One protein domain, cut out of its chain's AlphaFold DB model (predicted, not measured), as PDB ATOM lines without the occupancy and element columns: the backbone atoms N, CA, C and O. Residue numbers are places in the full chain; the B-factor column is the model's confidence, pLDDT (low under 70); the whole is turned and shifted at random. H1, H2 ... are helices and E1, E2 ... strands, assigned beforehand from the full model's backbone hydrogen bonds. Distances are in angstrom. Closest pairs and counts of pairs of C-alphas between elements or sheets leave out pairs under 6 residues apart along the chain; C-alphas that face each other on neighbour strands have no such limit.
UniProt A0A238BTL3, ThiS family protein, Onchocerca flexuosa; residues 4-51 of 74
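This is residues 4 to 51 of the 74 residues of the protein "ThiS family protein" of Onchocerca flexuosa (UniProt A0A238BTL3). A ribbon of two long strands, E1 and E2, has helix H1 at one end; a small hairpin, E3 and E4, stands off from it across an open middle, reached through a loop and short H2. The 48 printed residues include two named helices and four named strands, order E1 H1 E2 H2 E3 E4, in two antiparallel sheets, class mixed. The whole is only just compact, close to loose, with a radius of gyration of the C-alphas of 11.0 A, and spans 27 by 23 by 20 A.

Find C-alpha 4 at (-20.741, -25.856, 34.197); from there E1 runs 18.5 A to residue 10. E2, residues 22 to 28, covers 18.3 A. H1 is residues 12 to 18, H2 35 to 38, E3 42 to 45; E4, 48 to 50, ends at C-alpha 50, (-11.506, -25.101, 49.742).

E1 and E2 are antiparallel at 140 degrees; N 6 and O 25, 2.9 A, are within hydrogen-bond range. In the hairpin E3 and E4, antiparallel at 127 degrees, look at N 45 and O 48, 2.8 A, also within range. E1 and E2 are apart from E3 and E4. H1 has every O i to N i+4 pair within range; H2 is too short for one.

The printed part has no cut and no long link. Residues 31 to 39 and 51 have pLDDT under 70.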
ATOM      1  N   VAL A   4     -21.207 -24.482  34.380       88.94
ATOM      2  CA  VAL A   4     -20.741 -25.856  34.197       88.94
ATOM      3  C   VAL A   4     -21.593 -26.808  35.037       88.94
ATOM      4  O   VAL A   4     -21.975 -26.445  36.155       88.94
ATOM      5  N   PRO A   5     -21.920 -28.003  34.514       89.56
ATOM      6  CA  PRO A   5     -22.588 -29.027  35.298       89.56
ATOM      7  C   PRO A   5     -21.603 -29.597  36.320       89.56
ATOM      8  O   PRO A   5     -20.476 -29.956  35.971       89.56
ATOM      9  N   VAL A   6     -22.041 -29.686  37.570       90.00
ATOM     10  CA  VAL A   6     -21.282 -30.271  38.678       90.00
ATOM     11  C   VAL A   6     -22.146 -31.234  39.465       90.00
ATOM     12  O   VAL A   6     -23.377 -31.109  39.490       90.00
ATOM     13  N   HIS A   7     -21.484 -32.156  40.147       91.19
ATOM     14  CA  HIS A   7     -22.117 -33.070  41.078       91.19
ATOM     15  C   HIS A   7     -21.970 -32.520  42.497       91.19
ATOM     16  O   HIS A   7     -20.862 -32.374  43.002       91.19
ATOM     17  N   LEU A   8     -23.084 -32.128  43.114       89.19
ATOM     18  CA  LEU A   8     -23.111 -31.649  44.492       89.19
ATOM     19  C   LEU A   8     -23.399 -32.820  45.427       89.19
ATOM     20  O   LEU A   8     -24.421 -33.483  45.261       89.19
ATOM     21  N   VAL A   9     -22.570 -33.010  46.447       90.88
ATOM     22  CA  VAL A   9     -22.734 -34.027  47.489       90.88
ATOM     23  C   VAL A   9     -22.942 -33.342  48.834       90.88
ATOM     24  O   VAL A   9     -22.189 -32.451  49.226       90.88
ATOM     25  N   LEU A  10     -23.987 -33.741  49.555       89.06
ATOM     26  CA  LEU A  10     -24.367 -33.158  50.839       89.06
ATOM     27  C   LEU A  10     -24.071 -34.148  51.968       89.06
ATOM     28  O   LEU A  10     -24.534 -35.289  51.949       89.06
ATOM     29  N   PHE A  11     -23.358 -33.688  52.996       87.12
ATOM     30  CA  PHE A  11     -23.037 -34.492  54.175       87.12
ATOM     31  C   PHE A  11     -23.802 -34.025  55.418       87.12
ATOM     32  O   PHE A  11     -24.260 -32.885  55.509       87.12
ATOM     33  N   GLY A  12     -23.951 -34.928  56.396       86.88
ATOM     34  CA  GLY A  12     -24.505 -34.641  57.724       86.88
ATOM     35  C   GLY A  12     -25.817 -33.845  57.705       86.88
ATOM     36  O   GLY A  12     -26.758 -34.178  56.982       86.88
ATOM     37  N   ARG A  13     -25.848 -32.760  58.488       83.44
ATOM     38  CA  ARG A  13     -26.983 -31.832  58.601       83.44
ATOM     39  C   ARG A  13     -27.386 -31.171  57.281       83.44
ATOM     40  O   ARG A  13     -28.566 -30.884  57.102       83.44
ATOM     41  N   ALA A  14     -26.455 -30.945  56.351       83.88
ATOM     42  CA  ALA A  14     -26.771 -30.322  55.066       83.88
ATOM     43  C   ALA A  14     -27.705 -31.216  54.231       83.88
ATOM     44  O   ALA A  14     -28.671 -30.725  53.648       83.88
ATOM     45  N   ARG A  15     -27.481 -32.539  54.261       88.12
ATOM     46  CA  ARG A  15     -28.367 -33.531  53.635       88.12
ATOM     47  C   ARG A  15     -29.754 -33.551  54.268       88.12
ATOM     48  O   ARG A  15     -30.744 -33.624  53.549       88.12
ATOM     49  N   GLU A  16     -29.829 -33.496  55.599       86.31
ATOM     50  CA  GLU A  16     -31.105 -33.508  56.328       86.31
ATOM     51  C   GLU A  16     -31.946 -32.265  56.021       86.31
ATOM     52  O   GLU A  16     -33.134 -32.380  55.734       86.31
ATOM     53  N   LEU A  17     -31.323 -31.081  56.031       84.38
ATOM     54  CA  LEU A  17     -31.998 -29.811  55.752       84.38
ATOM     55  C   LEU A  17     -32.465 -29.711  54.299       84.38
ATOM     56  O   LEU A  17     -33.552 -29.204  54.030       84.38
ATOM     57  N   ALA A  18     -31.647 -30.193  53.364       83.50
ATOM     58  CA  ALA A  18     -31.977 -30.179  51.946       83.50
ATOM     59  C   ALA A  18     -32.891 -31.345  51.530       83.50
ATOM     60  O   ALA A  18     -33.412 -31.324  50.417       83.50
ATOM     61  N   ASN A  19     -33.067 -32.357  52.390       88.44
ATOM     62  CA  ASN A  19     -33.693 -33.645  52.076       88.44
ATOM     63  C   ASN A  19     -33.147 -34.274  50.774       88.44
ATOM     64  O   ASN A  19     -33.887 -34.823  49.956       88.44
ATOM     65  N   LEU A  20     -31.840 -34.120  50.550       88.06
ATOM     66  CA  LEU A  20     -31.137 -34.472  49.317       88.06
ATOM     67  C   LEU A  20     -29.743 -34.975  49.672       88.06
ATOM     68  O   LEU A  20     -29.017 -34.298  50.394       88.06
ATOM     69  N   THR A  21     -29.357 -36.136  49.151       87.56
ATOM     70  CA  THR A  21     -28.008 -36.695  49.356       87.56
ATOM     71  C   THR A  21     -27.015 -36.135  48.346       87.56
ATOM     72  O   THR A  21     -25.894 -35.779  48.694       87.56
ATOM     73  N   GLU A  22     -27.452 -36.021  47.098       90.75
ATOM     74  CA  GLU A  22     -26.653 -35.537  45.983       90.75
ATOM     75  C   GLU A  22     -27.553 -34.857  44.950       90.75
ATOM     76  O   GLU A  22     -28.751 -35.155  44.852       90.75
ATOM     77  N   LYS A  23     -26.996 -33.922  44.181       89.38
ATOM     78  CA  LYS A  23     -27.721 -33.254  43.102       89.38
ATOM     79  C   LYS A  23     -26.779 -32.743  42.024       89.38
ATOM     80  O   LYS A  23     -25.827 -32.027  42.303       89.38
ATOM     81  N   ASN A  24     -27.119 -33.017  40.769       89.38
ATOM     82  CA  ASN A  24     -26.454 -32.381  39.638       89.38
ATOM     83  C   ASN A  24     -27.003 -30.962  39.462       89.38
ATOM     84  O   ASN A  24     -28.207 -30.778  39.258       89.38
ATOM     85  N   ILE A  25     -26.133 -29.959  39.564       87.12
ATOM     86  CA  ILE A  25     -26.500 -28.547  39.411       87.12
ATOM     87  C   ILE A  25     -25.590 -27.861  38.399       87.12
ATOM     88  O   ILE A  25     -24.461 -28.277  38.171       87.12
ATOM     89  N   ASN A  26     -26.092 -26.794  37.781       86.06
ATOM     90  CA  ASN A  26     -25.291 -25.937  36.918       86.06
ATOM     91  C   ASN A  26     -24.892 -24.700  37.719       86.06
ATOM     92  O   ASN A  26     -25.763 -23.930  38.121       86.06
ATOM     93  N   ILE A  27     -23.595 -24.515  37.945       83.12
ATOM     94  CA  ILE A  27     -23.056 -23.360  38.675       83.12
ATOM     95  C   ILE A  27     -22.103 -22.564  37.787       83.12
ATOM     96  O   ILE A  27     -21.540 -23.118  36.839       83.12
ATOM     97  N   PRO A  28     -21.932 -21.253  38.025       82.75
ATOM     98  CA  PRO A  28     -20.948 -20.467  37.297       82.75
ATOM     99  C   PRO A  28     -19.553 -21.077  37.456       82.75
ATOM    100  O   PRO A  28     -19.146 -21.439  38.555       82.75
ATOM    101  N   ARG A  29     -18.806 -21.157  36.349       79.81
ATOM    102  CA  ARG A  29     -17.436 -21.706  36.313       79.81
ATOM    103  C   ARG A  29     -16.476 -21.027  37.299       79.81
ATOM    104  O   ARG A  29     -15.487 -21.631  37.699       79.81
ATOM    105  N   ILE A  30     -16.744 -19.768  37.625       72.56
ATOM    106  CA  ILE A  30     -15.967 -18.969  38.566       72.56
ATOM    107  C   ILE A  30     -16.927 -18.596  39.690       72.56
ATOM    108  O   ILE A  30     -17.849 -17.806  39.466       72.56
ATOM    109  N   VAL A  31     -16.727 -19.178  40.867       69.62
ATOM    110  CA  VAL A  31     -17.413 -18.765  42.098       69.62
ATOM    111  C   VAL A  31     -16.394 -18.013  42.929       69.62
ATOM    112  O   VAL A  31     -15.259 -18.455  43.076       69.62
ATOM    113  N   LYS A  32     -16.785 -16.832  43.394       61.50
ATOM    114  CA  LYS A  32     -15.906 -15.941  44.152       61.50
ATOM    115  C   LYS A  32     -16.282 -15.865  45.628       61.50
ATOM    116  O   LYS A  32     -15.460 -15.476  46.435       61.50
ATOM    117  N   GLU A  33     -17.517 -16.232  45.954       57.59
ATOM    118  CA  GLU A  33     -18.077 -16.120  47.293       57.59
ATOM    119  C   GLU A  33     -19.175 -17.173  47.456       57.59
ATOM    120  O   GLU A  33     -20.219 -17.103  46.800       57.59
ATOM    121  N   LEU A  34     -18.955 -18.145  48.343       62.59
ATOM    122  CA  LEU A  34     -20.017 -18.971  48.919       62.59
ATOM    123  C   LEU A  34     -20.307 -18.475  50.347       62.59
ATOM    124  O   LEU A  34     -20.680 -19.250  51.229       62.59
ATOM    125  N   SER A  35     -20.215 -17.150  50.534       55.34
ATOM    126  CA  SER A  35     -20.247 -16.398  51.795       55.34
ATOM    127  C   SER A  35     -21.290 -16.834  52.835       55.34
ATOM    128  O   SER A  35     -20.965 -16.828  54.024       55.34
ATOM    129  N   PRO A  36     -22.535 -17.234  52.492       62.69
ATOM    130  CA  PRO A  36     -23.453 -17.738  53.514       62.69
ATOM    131  C   PRO A  36     -23.188 -19.196  53.926       62.69
ATOM    132  O   PRO A  36     -23.493 -19.556  55.061       62.69
ATOM    133  N   ILE A  37     -22.656 -20.034  53.035       67.62
ATOM    134  CA  ILE A  37     -22.443 -21.469  53.276       67.62
ATOM    135  C   ILE A  37     -21.117 -21.694  54.003       67.62
ATOM    136  O   ILE A  37     -21.093 -22.453  54.965       67.62
ATOM    137  N   GLU A  38     -20.059 -20.977  53.621       66.81
ATOM    138  CA  GLU A  38     -18.714 -21.086  54.214       66.81
ATOM    139  C   GLU A  38     -18.691 -20.769  55.715       66.81
ATOM    140  O   GLU A  38     -17.915 -21.340  56.476       66.81
ATOM    141  N   LYS A  39     -19.611 -19.915  56.183       69.31
ATOM    142  CA  LYS A  39     -19.760 -19.599  57.611       69.31
ATOM    143  C   LYS A  39     -20.173 -20.807  58.461       69.31
ATOM    144  O   LYS A  39     -19.921 -20.828  59.665       69.31
ATOM    145  N   TYR A  40     -20.861 -21.772  57.858       75.00
ATOM    146  CA  TYR A  40     -21.447 -22.905  58.568       75.00
ATOM    147  C   TYR A  40     -21.009 -24.250  58.013       75.00
ATOM    148  O   TYR A  40     -21.346 -25.250  58.619       75.00
ATOM    149  N   CYS A  41     -20.336 -24.324  56.872       75.50
ATOM    150  CA  CYS A  41     -19.950 -25.571  56.227       75.50
ATOM    151  C   CYS A  41     -18.569 -25.411  55.594       75.50
ATOM    152  O   CYS A  41     -18.299 -24.407  54.940       75.50
ATOM    153  N   MET A  42     -17.737 -26.435  55.731       83.06
ATOM    154  CA  MET A  42     -16.562 -26.619  54.889       83.06
ATOM    155  C   MET A  42     -16.990 -27.104  53.507       83.06
ATOM    156  O   MET A  42     -17.961 -27.853  53.358       83.06
ATOM    157  N   LEU A  43     -16.243 -26.688  52.494       82.75
ATOM    158  CA  LEU A  43     -16.439 -27.108  51.117       82.75
ATOM    159  C   LEU A  43     -15.228 -27.913  50.667       82.75
ATOM    160  O   LEU A  43     -14.098 -27.580  51.019       82.75
ATOM    161  N   ALA A  44     -15.460 -28.949  49.870       86.00
ATOM    162  CA  ALA A  44     -14.387 -29.639  49.172       86.00
ATOM    163  C   ALA A  44     -14.716 -29.758  47.684       86.00
ATOM    164  O   ALA A  44     -15.830 -30.128  47.319       86.00
ATOM    165  N   LEU A  45     -13.748 -29.437  46.831       86.50
ATOM    166  CA  LEU A  45     -13.822 -29.576  45.383       86.50
ATOM    167  C   LEU A  45     -12.919 -30.736  44.973       86.50
ATOM    168  O   LEU A  45     -11.723 -30.704  45.236       86.50
ATOM    169  N   ASN A  46     -13.478 -31.761  44.329       87.38
ATOM    170  CA  ASN A  46     -12.742 -32.959  43.907       87.38
ATOM    171  C   ASN A  46     -11.888 -33.583  45.034       87.38
ATOM    172  O   ASN A  46     -10.748 -33.972  44.804       87.38
ATOM    173  N   GLN A  47     -12.456 -33.694  46.242       84.75
ATOM    174  CA  GLN A  47     -11.801 -34.226  47.452       84.75
ATOM    175  C   GLN A  47     -10.695 -33.338  48.058       84.75
ATOM    176  O   GLN A  47     -10.036 -33.759  49.007       84.75
ATOM    177  N   GLU A  48     -10.529 -32.100  47.588       84.94
ATOM    178  CA  GLU A  48      -9.631 -31.109  48.189       84.94
ATOM    179  C   GLU A  48     -10.432 -30.011  48.894       84.94
ATOM    180  O   GLU A  48     -11.371 -29.454  48.324       84.94
ATOM    181  N   TYR A  49     -10.084 -29.703  50.146       82.00
ATOM    182  CA  TYR A  49     -10.752 -28.650  50.911       82.00
ATOM    183  C   TYR A  49     -10.504 -27.279  50.281       82.00
ATOM    184  O   TYR A  49      -9.370 -26.919  49.970       82.00
ATOM    185  N   ILE A  50     -11.575 -26.505  50.136       78.19
ATOM    186  CA  ILE A  50     -11.506 -25.101  49.742       78.19
ATOM    187  C   ILE A  50     -11.398 -24.295  51.040       78.19
ATOM    188  O   ILE A  50     -12.399 -24.098  51.725       78.19
ATOM    189  N   ASP A  51     -10.174 -23.912  51.404       66.19
ATOM    190  CA  ASP A  51      -9.873 -23.160  52.636       66.19
ATOM    191  C   ASP A  51      -9.672 -21.654  52.370       66.19
ATOM    192  O   ASP A  51      -9.826 -20.825  53.265       66.19
TER     193      ASP A  51